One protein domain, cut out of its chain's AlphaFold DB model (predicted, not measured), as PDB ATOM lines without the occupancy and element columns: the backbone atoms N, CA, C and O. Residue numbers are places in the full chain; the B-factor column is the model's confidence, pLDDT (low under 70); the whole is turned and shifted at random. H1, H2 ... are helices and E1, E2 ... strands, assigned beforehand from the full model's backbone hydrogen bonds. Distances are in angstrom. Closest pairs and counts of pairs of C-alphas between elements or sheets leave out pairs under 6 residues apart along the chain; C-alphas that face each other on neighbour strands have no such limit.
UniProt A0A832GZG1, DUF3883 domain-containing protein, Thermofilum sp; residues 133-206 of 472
ATOM      1  N   SER A 133      14.875  -8.450  16.894       70.19
ATOM      2  CA  SER A 133      14.397  -9.828  16.850       70.19
ATOM      3  C   SER A 133      14.402 -10.400  18.266       70.19
ATOM      4  O   SER A 133      15.171  -9.963  19.125       70.19
ATOM      5  N   ARG A 134      13.565 -11.411  18.520       73.56
ATOM      6  CA  ARG A 134      13.583 -12.119  19.806       73.56
ATOM      7  C   ARG A 134      14.994 -12.615  20.141       73.56
ATOM      8  O   ARG A 134      15.418 -12.473  21.274       73.56
ATOM      9  N   GLU A 135      15.721 -13.125  19.151       73.31
ATOM     10  CA  GLU A 135      17.118 -13.561  19.285       73.31
ATOM     11  C   GLU A 135      18.045 -12.420  19.714       73.31
ATOM     12  O   GLU A 135      18.859 -12.604  20.616       73.31
ATOM     13  N   ASN A 136      17.884 -11.223  19.139       72.56
ATOM     14  CA  ASN A 136      18.684 -10.059  19.514       72.56
ATOM     15  C   ASN A 136      18.385  -9.611  20.947       72.56
ATOM     16  O   ASN A 136      19.321  -9.327  21.691       72.56
ATOM     17  N   VAL A 137      17.107  -9.581  21.346       76.12
ATOM     18  CA  VAL A 137      16.703  -9.225  22.716       76.12
ATOM     19  C   VAL A 137      17.207 -10.264  23.712       76.12
ATOM     20  O   VAL A 137      17.828  -9.898  24.703       76.12
ATOM     21  N   THR A 138      17.003 -11.556  23.446       76.38
ATOM     22  CA  THR A 138      17.493 -12.636  24.312       76.38
ATOM     23  C   THR A 138      19.013 -12.606  24.420       76.38
ATOM     24  O   THR A 138      19.545 -12.664  25.522       76.38
ATOM     25  N   GLY A 139      19.722 -12.446  23.299       79.12
ATOM     26  CA  GLY A 139      21.176 -12.335  23.300       79.12
ATOM     27  C   GLY A 139      21.662 -11.109  24.074       79.12
ATOM     28  O   GLY A 139      22.635 -11.201  24.814       79.12
ATOM     29  N   PHE A 140      20.975  -9.969  23.952       78.88
ATOM     30  CA  PHE A 140      21.283  -8.775  24.739       78.88
ATOM     31  C   PHE A 140      21.062  -9.012  26.238       78.88
ATOM     32  O   PHE A 140      21.944  -8.698  27.033       78.88
ATOM     33  N   MET A 141      19.933  -9.609  26.631       80.50
ATOM     34  CA  MET A 141      19.635  -9.953  28.029       80.50
ATOM     35  C   MET A 141      20.666 -10.924  28.609       80.50
ATOM     36  O   MET A 141      21.168 -10.701  29.709       80.50
ATOM     37  N   GLN A 142      21.047 -11.949  27.844       82.19
ATOM     38  CA  GLN A 142      22.041 -12.932  28.257       82.19
ATOM     39  C   GLN A 142      23.436 -12.312  28.406       82.19
ATOM     40  O   GLN A 142      24.131 -12.612  29.366       82.19
ATOM     41  N   ARG A 143      23.853 -11.412  27.510       79.56
ATOM     42  CA  ARG A 143      25.155 -10.727  27.632       79.56
ATOM     43  C   ARG A 143      25.184  -9.722  28.786       79.56
ATOM     44  O   ARG A 143      26.147  -9.670  29.550       79.56
ATOM     45  N   SER A 144      24.107  -8.950  28.926       78.25
ATOM     46  CA  SER A 144      23.995  -7.893  29.936       78.25
ATOM     47  C   SER A 144      23.845  -8.452  31.348       78.25
ATOM     48  O   SER A 144      24.598  -8.068  32.233       78.25
ATOM     49  N   THR A 145      22.906  -9.375  31.551       79.88
ATOM     50  CA  THR A 145      22.494  -9.838  32.885       79.88
ATOM     51  C   THR A 145      22.879 -11.285  33.185       79.88
ATOM     52  O   THR A 145      22.666 -11.745  34.303       79.88
ATOM     53  N   SER A 146      23.399 -12.023  32.197       84.81
ATOM     54  CA  SER A 146      23.620 -13.474  32.285       84.81
ATOM     55  C   SER A 146      22.343 -14.288  32.540       84.81
ATOM     56  O   SER A 146      22.427 -15.460  32.890       84.81
ATOM     57  N   PHE A 147      21.160 -13.704  32.307       86.19
ATOM     58  CA  PHE A 147      19.874 -14.401  32.316       86.19
ATOM     59  C   PHE A 147      19.271 -14.435  30.915       86.19
ATOM     60  O   PHE A 147      19.186 -13.417  30.224       86.19
ATOM     61  N   SER A 148      18.799 -15.610  30.505       76.19
ATOM     62  CA  SER A 148      18.168 -15.801  29.196       76.19
ATOM     63  C   SER A 148      16.659 -15.535  29.229       76.19
ATOM     64  O   SER A 148      16.061 -15.148  28.221       76.19
ATOM     65  N   THR A 149      16.023 -15.732  30.390       81.75
ATOM     66  CA  THR A 149      14.571 -15.601  30.565       81.75
ATOM     67  C   THR A 149      14.189 -15.060  31.941       81.75
ATOM     68  O   THR A 149      14.915 -15.206  32.922       81.75
ATOM     69  N   PHE A 150      12.980 -14.497  32.035       84.56
ATOM     70  CA  PHE A 150      12.395 -14.099  33.318       84.56
ATOM     71  C   PHE A 150      12.223 -15.286  34.276       84.56
ATOM     72  O   PHE A 150      12.471 -15.141  35.466       84.56
ATOM     73  N   SER A 151      11.825 -16.458  33.768       84.81
ATOM     74  CA  SER A 151      11.609 -17.648  34.603       84.81
ATOM     75  C   SER A 151      12.896 -18.119  35.278       84.81
ATOM     76  O   SER A 151      12.865 -18.523  36.434       84.81
ATOM     77  N   GLU A 152      14.022 -18.055  34.566       85.06
ATOM     78  CA  GLU A 152      15.343 -18.400  35.094       85.06
ATOM     79  C   GLU A 152      15.790 -17.414  36.182       85.06
ATOM     80  O   GLU A 152      16.221 -17.828  37.261       85.06
ATOM     81  N   ALA A 153      15.637 -16.110  35.923       86.88
ATOM     82  CA  ALA A 153      15.961 -15.068  36.892       86.88
ATOM     83  C   ALA A 153      15.094 -15.183  38.152       86.88
ATOM     84  O   ALA A 153      15.606 -15.179  39.270       86.88
ATOM     85  N   TYR A 154      13.783 -15.353  37.966       87.88
ATOM     86  CA  TYR A 154      12.834 -15.526  39.057       87.88
ATOM     87  C   TYR A 154      13.134 -16.785  39.878       87.88
ATOM     88  O   TYR A 154      13.180 -16.705  41.101       87.88
ATOM     89  N   GLY A 155      13.398 -17.921  39.224       89.12
ATOM     90  CA  GLY A 155      13.764 -19.168  39.899       89.12
ATOM     91  C   GLY A 155      15.042 -19.037  40.731       89.12
ATOM     92  O   GLY A 155      15.053 -19.423  41.894       89.12
ATOM     93  N   SER A 156      16.082 -18.404  40.180       90.75
ATOM     94  CA  SER A 156      17.354 -18.199  40.894       90.75
ATOM     95  C   SER A 156      17.178 -17.302  42.126       90.75
ATOM     96  O   SER A 156      17.690 -17.599  43.202       90.75
ATOM     97  N   ILE A 157      16.407 -16.217  41.996       91.12
ATOM     98  CA  ILE A 157      16.102 -15.318  43.118       91.12
ATOM     99  C   ILE A 157      15.240 -16.022  44.174       91.12
ATOM    100  O   ILE A 157      15.446 -15.808  45.367       91.12
ATOM    101  N   LEU A 158      14.294 -16.867  43.754       90.69
ATOM    102  CA  LEU A 158      13.457 -17.649  44.659       90.69
ATOM    103  C   LEU A 158      14.298 -18.625  45.495       90.69
ATOM    104  O   LEU A 158      14.108 -18.693  46.707       90.69
ATOM    105  N   GLU A 159      15.253 -19.327  44.877       91.19
ATOM    106  CA  GLU A 159      16.198 -20.204  45.586       91.19
ATOM    107  C   GLU A 159      17.047 -19.433  46.604       91.19
ATOM    108  O   GLU A 159      17.244 -19.893  47.730       91.19
ATOM    109  N   LEU A 160      17.528 -18.243  46.231       92.81
ATOM    110  CA  LEU A 160      18.290 -17.388  47.139       92.81
ATOM    111  C   LEU A 160      17.431 -16.905  48.314       92.81
ATOM    112  O   LEU A 160      17.872 -16.955  49.460       92.81
ATOM    113  N   ALA A 161      16.198 -16.472  48.053       92.00
ATOM    114  CA  ALA A 161      15.273 -16.045  49.098       92.00
ATOM    115  C   ALA A 161      14.910 -17.191  50.051       92.00
ATOM    116  O   ALA A 161      14.793 -16.974  51.256       92.00
ATOM    117  N   GLU A 162      14.776 -18.415  49.538       91.25
ATOM    118  CA  GLU A 162      14.587 -19.605  50.365       91.25
ATOM    119  C   GLU A 162      15.800 -19.876  51.264       91.25
ATOM    120  O   GLU A 162      15.626 -20.157  52.451       91.25
ATOM    121  N   ALA A 163      17.019 -19.745  50.735       91.44
ATOM    122  CA  ALA A 163      18.241 -19.885  51.522       91.44
ATOM    123  C   ALA A 163      18.317 -18.835  52.645       91.44
ATOM    124  O   ALA A 163      18.555 -19.182  53.801       91.44
ATOM    125  N   VAL A 164      18.008 -17.570  52.335       90.00
ATOM    126  CA  VAL A 164      17.914 -16.486  53.329       90.00
ATOM    127  C   VAL A 164      16.848 -16.790  54.383       90.00
ATOM    128  O   VAL A 164      17.077 -16.555  55.566       90.00
ATOM    129  N   GLY A 165      15.701 -17.353  53.993       88.06
ATOM    130  CA  GLY A 165      14.630 -17.716  54.924       88.06
ATOM    131  C   GLY A 165      14.999 -18.791  55.938       88.06
ATOM    132  O   GLY A 165      14.471 -18.781  57.045       88.06
ATOM    133  N   ARG A 166      15.939 -19.686  55.615       86.00
ATOM    134  CA  ARG A 166      16.461 -20.659  56.590       86.00
ATOM    135  C   ARG A 166      17.275 -19.983  57.691       86.00
ATOM    136  O   ARG A 166      17.160 -20.376  58.846       86.00
ATOM    137  N   LEU A 167      18.062 -18.969  57.331       83.88
ATOM    138  CA  LEU A 167      18.885 -18.197  58.267       83.88
ATOM    139  C   LEU A 167      18.066 -17.147  59.031       83.88
ATOM    140  O   LEU A 167      18.332 -16.864  60.197       83.88
ATOM    141  N   HIS A 168      17.032 -16.599  58.390       86.38
ATOM    142  CA  HIS A 168      16.128 -15.612  58.969       86.38
ATOM    143  C   HIS A 168      14.648 -16.019  58.813       86.38
ATOM    144  O   HIS A 168      13.910 -15.376  58.052       86.38
ATOM    145  N   PRO A 169      14.162 -17.031  59.567       85.50
ATOM    146  CA  PRO A 169      12.765 -17.495  59.510       85.50
ATOM    147  C   PRO A 169      11.725 -16.417  59.864       85.50
ATOM    148  O   PRO A 169      10.536 -16.528  59.558       85.50
ATOM    149  N   GLN A 170      12.162 -15.352  60.533       87.44
ATOM    150  CA  GLN A 170      11.356 -14.179  60.844       87.44
ATOM    151  C   GLN A 170      11.070 -13.294  59.621       87.44
ATOM    152  O   GLN A 170      10.090 -12.553  59.650       87.44
ATOM    153  N   LEU A 171      11.895 -13.361  58.568       89.19
ATOM    154  CA  LEU A 171      11.764 -12.540  57.358       89.19
ATOM    155  C   LEU A 171      11.080 -13.288  56.214       89.19
ATOM    156  O   LEU A 171      10.269 -12.699  55.502       89.19
ATOM    157  N   VAL A 172      11.400 -14.569  56.025       91.44
ATOM    158  CA  VAL A 172      10.890 -15.372  54.908       91.44
ATOM    159  C   VAL A 172      10.399 -16.716  55.423       91.44
ATOM    160  O   VAL A 172      11.089 -17.389  56.183       91.44
ATOM    161  N   GLN A 173       9.198 -17.110  55.004       88.94
ATOM    162  CA  GLN A 173       8.527 -18.325  55.460       88.94
ATOM    163  C   GLN A 173       7.978 -19.119  54.283       88.94
ATOM    164  O   GLN A 173       7.566 -18.555  53.269       88.94
ATOM    165  N   ARG A 174       7.938 -20.444  54.431       87.31
ATOM    166  CA  ARG A 174       7.315 -21.338  53.457       87.31
ATOM    167  C   ARG A 174       5.996 -21.857  54.022       87.31
ATOM    168  O   ARG A 174       5.996 -22.531  55.045       87.31
ATOM    169  N   VAL A 175       4.889 -21.545  53.349       85.50
ATOM    170  CA  VAL A 175       3.528 -21.960  53.725       85.50
ATOM    171  C   VAL A 175       2.894 -22.640  52.515       85.50
ATOM    172  O   VAL A 175       2.913 -22.085  51.416       85.50
ATOM    173  N   ASP A 176       2.400 -23.868  52.684       81.81
ATOM    174  CA  ASP A 176       1.759 -24.670  51.627       81.81
ATOM    175  C   ASP A 176       2.569 -24.752  50.319       81.81
ATOM    176  O   ASP A 176       2.057 -24.624  49.206       81.81
ATOM    177  N   GLY A 177       3.889 -24.913  50.450       80.50
ATOM    178  CA  GLY A 177       4.804 -25.027  49.313       80.50
ATOM    179  C   GLY A 177       5.147 -23.706  48.614       80.50
ATOM    180  O   GLY A 177       6.007 -23.726  47.730       80.50
ATOM    181  N   LYS A 178       4.559 -22.574  49.024       86.75
ATOM    182  CA  LYS A 178       4.851 -21.229  48.503       86.75
ATOM    183  C   LYS A 178       5.687 -20.418  49.488       86.75
ATOM    184  O   LYS A 178       5.561 -20.568  50.702       86.75
ATOM    185  N   LEU A 179       6.547 -19.561  48.949       89.56
ATOM    186  CA  LEU A 179       7.392 -18.668  49.733       89.56
ATOM    187  C   LEU A 179       6.640 -17.359  50.017       89.56
ATOM    188  O   LEU A 179       5.968 -16.826  49.131       89.56
ATOM    189  N   PHE A 180       6.770 -16.843  51.232       91.69
ATOM    190  CA  PHE A 180       6.184 -15.587  51.685       91.69
ATOM    191  C   PHE A 180       7.245 -14.745  52.390       91.69
ATOM    192  O   PHE A 180       8.083 -15.279  53.112       91.69
ATOM    193  N   VAL A 181       7.185 -13.427  52.216       92.50
ATOM    194  CA  VAL A 181       8.014 -12.461  52.946       92.50
ATOM    195  C   VAL A 181       7.150 -11.772  53.990       92.50
ATOM    196  O   VAL A 181       6.050 -11.308  53.686       92.50
ATOM    197  N   LYS A 182       7.643 -11.687  55.222       90.38
ATOM    198  CA  LYS A 182       6.980 -10.956  56.294       90.38
ATOM    199  C   LYS A 182       7.255  -9.461  56.133       90.38
ATOM    200  O   LYS A 182       8.404  -9.025  56.111       90.38
ATOM    201  N   ALA A 183       6.197  -8.672  56.003       88.50
ATOM    202  CA  ALA A 183       6.281  -7.218  56.010       88.50
ATOM    203  C   ALA A 183       6.626  -6.698  57.420       88.50
ATOM    204  O   ALA A 183       6.322  -7.380  58.403       88.50
ATOM    205  N   PRO A 184       7.134  -5.459  57.560       83.62
ATOM    206  CA  PRO A 184       7.392  -4.852  58.872       83.62
ATOM    207  C   PRO A 184       6.168  -4.842  59.805       83.62
ATOM    208  O   PRO A 184       6.307  -4.971  61.016       83.62
ATOM    209  N   GLY A 185       4.955  -4.748  59.243       81.25
ATOM    210  CA  GLY A 185       3.687  -4.833  59.981       81.25
ATOM    211  C   GLY A 185       3.209  -6.257  60.306       81.25
ATOM    212  O   GLY A 185       2.112  -6.426  60.824       81.25
ATOM    213  N   GLY A 186       3.986  -7.290  59.972       82.94
ATOM    214  CA  GLY A 186       3.692  -8.692  60.272       82.94
ATOM    215  C   GLY A 186       2.869  -9.451  59.227       82.94
ATOM    216  O   GLY A 186       2.748 -10.669  59.344       82.94
ATOM    217  N   ALA A 187       2.347  -8.775  58.201       87.88
ATOM    218  CA  ALA A 187       1.615  -9.408  57.105       87.88
ATOM    219  C   ALA A 187       2.532 -10.294  56.241       87.88
ATOM    220  O   ALA A 187       3.672  -9.924  55.965       87.88
ATOM    221  N   LEU A 188       2.022 -11.442  55.788       90.44
ATOM    222  CA  LEU A 188       2.727 -12.334  54.867       90.44
ATOM    223  C   LEU A 188       2.389 -11.967  53.420       90.44
ATOM    224  O   LEU A 188       1.236 -12.067  53.002       90.44
ATOM    225  N   ILE A 189       3.400 -11.561  52.656       90.81
ATOM    226  CA  ILE A 189       3.282 -11.201  51.242       90.81
ATOM    227  C   ILE A 189       3.768 -12.393  50.407       90.81
ATOM    228  O   ILE A 189       4.897 -12.840  50.627       90.81
ATOM    229  N   PRO A 190       2.963 -12.935  49.470       91.25
ATOM    230  CA  PRO A 190       3.430 -13.961  48.541       91.25
ATOM    231  C   PRO A 190       4.692 -13.498  47.814       91.25
ATOM    232  O   PRO A 190       4.776 -12.339  47.419       91.25
ATOM    233  N   PHE A 191       5.671 -14.383  47.631       89.50
ATOM    234  CA  PHE A 191       6.933 -13.991  47.013       89.50
ATOM    235  C   PHE A 191       6.729 -13.526  45.565       89.50
ATOM    236  O   PHE A 191       6.409 -14.315  44.680       89.50
ATOM    237  N   ASP A 192       6.914 -12.229  45.351       87.44
ATOM    238  CA  ASP A 192       6.886 -11.539  44.070       87.44
ATOM    239  C   ASP A 192       7.889 -10.362  44.078       87.44
ATOM    240  O   ASP A 192       8.792 -10.280  44.917       87.44
ATOM    241  N   ARG A 193       7.760  -9.428  43.128       85.75
ATOM    242  CA  ARG A 193       8.643  -8.252  43.032       85.75
ATOM    243  C   ARG A 193       8.533  -7.308  44.239       85.75
ATOM    244  O   ARG A 193       9.533  -6.701  44.637       85.75
ATOM    245  N   GLU A 194       7.336  -7.135  44.787       87.19
ATOM    246  CA  GLU A 194       7.084  -6.256  45.930       87.19
ATOM    247  C   GLU A 194       7.613  -6.898  47.215       87.19
ATOM    248  O   GLU A 194       8.312  -6.248  48.002       87.19
ATOM    249  N   ALA A 195       7.392  -8.204  47.367       89.50
ATOM    250  CA  ALA A 195       7.955  -8.997  48.449       89.50
ATOM    251  C   ALA A 195       9.492  -8.956  48.449       89.50
ATOM    252  O   ALA A 195      10.098  -8.756  49.501       89.50
ATOM    253  N   LEU A 196      10.135  -9.062  47.278       89.38
ATOM    254  CA  LEU A 196      11.593  -8.946  47.156       89.38
ATOM    255  C   LEU A 196      12.094  -7.575  47.626       89.38
ATOM    256  O   LEU A 196      13.075  -7.485  48.362       89.38
ATOM    257  N   SER A 197      11.409  -6.503  47.229       88.81
ATOM    258  CA  SER A 197      11.774  -5.139  47.633       88.81
ATOM    259  C   SER A 197      11.630  -4.954  49.149       88.81
ATOM    260  O   SER A 197      12.486  -4.345  49.791       88.81
ATOM    261  N   THR A 198      10.584  -5.547  49.727       90.38
ATOM    262  CA  THR A 198      10.318  -5.578  51.172       90.38
ATOM    263  C   THR A 198      11.372  -6.382  51.938       90.38
ATOM    264  O   THR A 198      11.795  -5.967  53.016       90.38
ATOM    265  N   LEU A 199      11.835  -7.504  51.381       90.19
ATOM    266  CA  LEU A 199      12.924  -8.301  51.946       90.19
ATOM    267  C   LEU A 199      14.236  -7.503  51.962       90.19
ATOM    268  O   LEU A 199      14.858  -7.357  53.010       90.19
ATOM    269  N   LEU A 200      14.620  -6.915  50.825       89.00
ATOM    270  CA  LEU A 200      15.858  -6.133  50.686       89.00
ATOM    271  C   LEU A 200      15.895  -4.870  51.562       89.00
ATOM    272  O   LEU A 200      16.975  -4.370  51.875       89.00
ATOM    273  N   ALA A 201      14.737  -4.319  51.926       88.50
ATOM    274  CA  ALA A 201      14.647  -3.179  52.836       88.50
ATOM    275  C   ALA A 201      14.876  -3.564  54.307       88.50
ATOM    276  O   ALA A 201      15.296  -2.717  55.090       88.50
ATOM    277  N   GLN A 202      14.596  -4.818  54.674       89.19
ATOM    278  CA  GLN A 202      14.734  -5.328  56.041       89.19
ATOM    279  C   GLN A 202      16.102  -5.965  56.311       89.19
ATOM    280  O   GLN A 202      16.468  -6.150  57.470       89.19
ATOM    281  N   LEU A 203      16.861  -6.296  55.263       85.06
ATOM    282  CA  LEU A 203      18.220  -6.798  55.412       85.06
ATOM    283  C   LEU A 203      19.183  -5.667  55.813       85.06
ATOM    284  O   LEU A 203      19.078  -4.551  55.287       85.06
ATOM    285  N   PRO A 204      20.136  -5.938  56.722       78.12
ATOM    286  CA  PRO A 204      21.131  -4.956  57.127       78.12
ATOM    287  C   PRO A 204      21.951  -4.483  55.919       78.12
ATOM    288  O   PRO A 204      22.304  -5.263  55.034       78.12
ATOM    289  N   ARG A 205      22.246  -3.178  55.874       76.06
ATOM    290  CA  ARG A 205      23.048  -2.557  54.811       76.06
ATOM    291  C   ARG A 205      24.385  -2.081  55.359       76.06
ATOM    292  O   ARG A 205      24.419  -1.316  56.317       76.06
ATOM    293  N   GLY A 206      25.458  -2.438  54.659       62.69
ATOM    294  CA  GLY A 206      26.810  -1.969  54.954       62.69
ATOM    295  C   GLY A 206      27.591  -2.890  55.889       62.69
ATOM    296  O   GLY A 206      27.034  -3.782  56.520       62.69
TER     297      GLY A 206
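AT A GLANCE: This is residues 133 to 206 of the 472 residues of the protein "DUF3883 domain-containing protein" of Thermofilum sp (UniProt A0A832GZG1). A small three-stranded sheet has two helices, H2 and H3, packed over one face, while its other face is bare of named helices. The long helix H2 runs on past the sheet, and H1 lies beyond its first residues, clear of the rest, so that H2 and H1 make the longest axis. The printed part has 74 residues with three named helices and three named strands, in the order H1 H2 E1 E2 E3 H3; the sheet's order is E1, E2, E3, antiparallel throughout. The class is mixed, helices and strands. The whole is loose, with a radius of gyration of the C-alphas of 14.7 A and spans of 45 by 34 by 19 A.

HOW THE PARTS SIT: E1, residues 172 to 175, E2, residues 178 to 182, and E3, residues 188 to 190, form a meander, each strand the antiparallel neighbour of the one before. E1 and E2 are a hairpin with directions 140 degrees apart; N 173 and O 180 are within hydrogen-bond range at 2.9 A, as are N 180 and O 173 at 2.8 A. E2 and E3 are a hairpin at 137 degrees, with N 181 and O 189 within range at 2.8 A. H2, residues 150 to 167, and H3, residues 193 to 202, lie on the same face of this sheet, making two layers, a sheet with helices on one face. H2 has a height over the sheet of 10.5 A and lies over E1 and E2, running across the strands at 64 degrees to E1 on the local plane, which is fitted to just 6 C-alphas. Its closest C-alphas to E1 are those of Gly 165 and Val 172, 4.4 A apart. H3, at a height of 9.1 A, lies over E2 and only just over E3, with 3 C-alphas falling on E3. It runs slantwise to the strands, at 41 degrees to E2 on the local plane, and the closest C-alphas of H3 and E2 are those of Ala 195 and Val 181, 5.7 A apart. H2 and H3 are near each other, with 6 pairs of C-alphas within 10 A. H1, residues 134 to 145, is not on the sheet and is apart from H2 and H3. In H1 and H3 every O i to N i+4 pair is within hydrogen-bond range; in H2, 13 of 14 are.

IN THESE COORDINATES: H2 is 26.1 A long, H1 16.0 A, H3 14.7 A, E2 13.1 A, E1 9.9 A and E3 6.6 A, from first to last C-alpha. H1 begins with C-alpha 134 at (13.583, -12.119, 19.806). H2 ends with C-alpha 167 at (18.885, -18.197, 58.267), and H3 with C-alpha 202 at (14.734, -5.328, 56.041).

THE WHOLE: The two C-alphas farthest apart are those of Ser 133 and Gly 186, 44.7 A. The printed part has no cut, and the five links between named elements are tight. The mean pLDDT of the printed part is 85.2, and residue 206 is under 70.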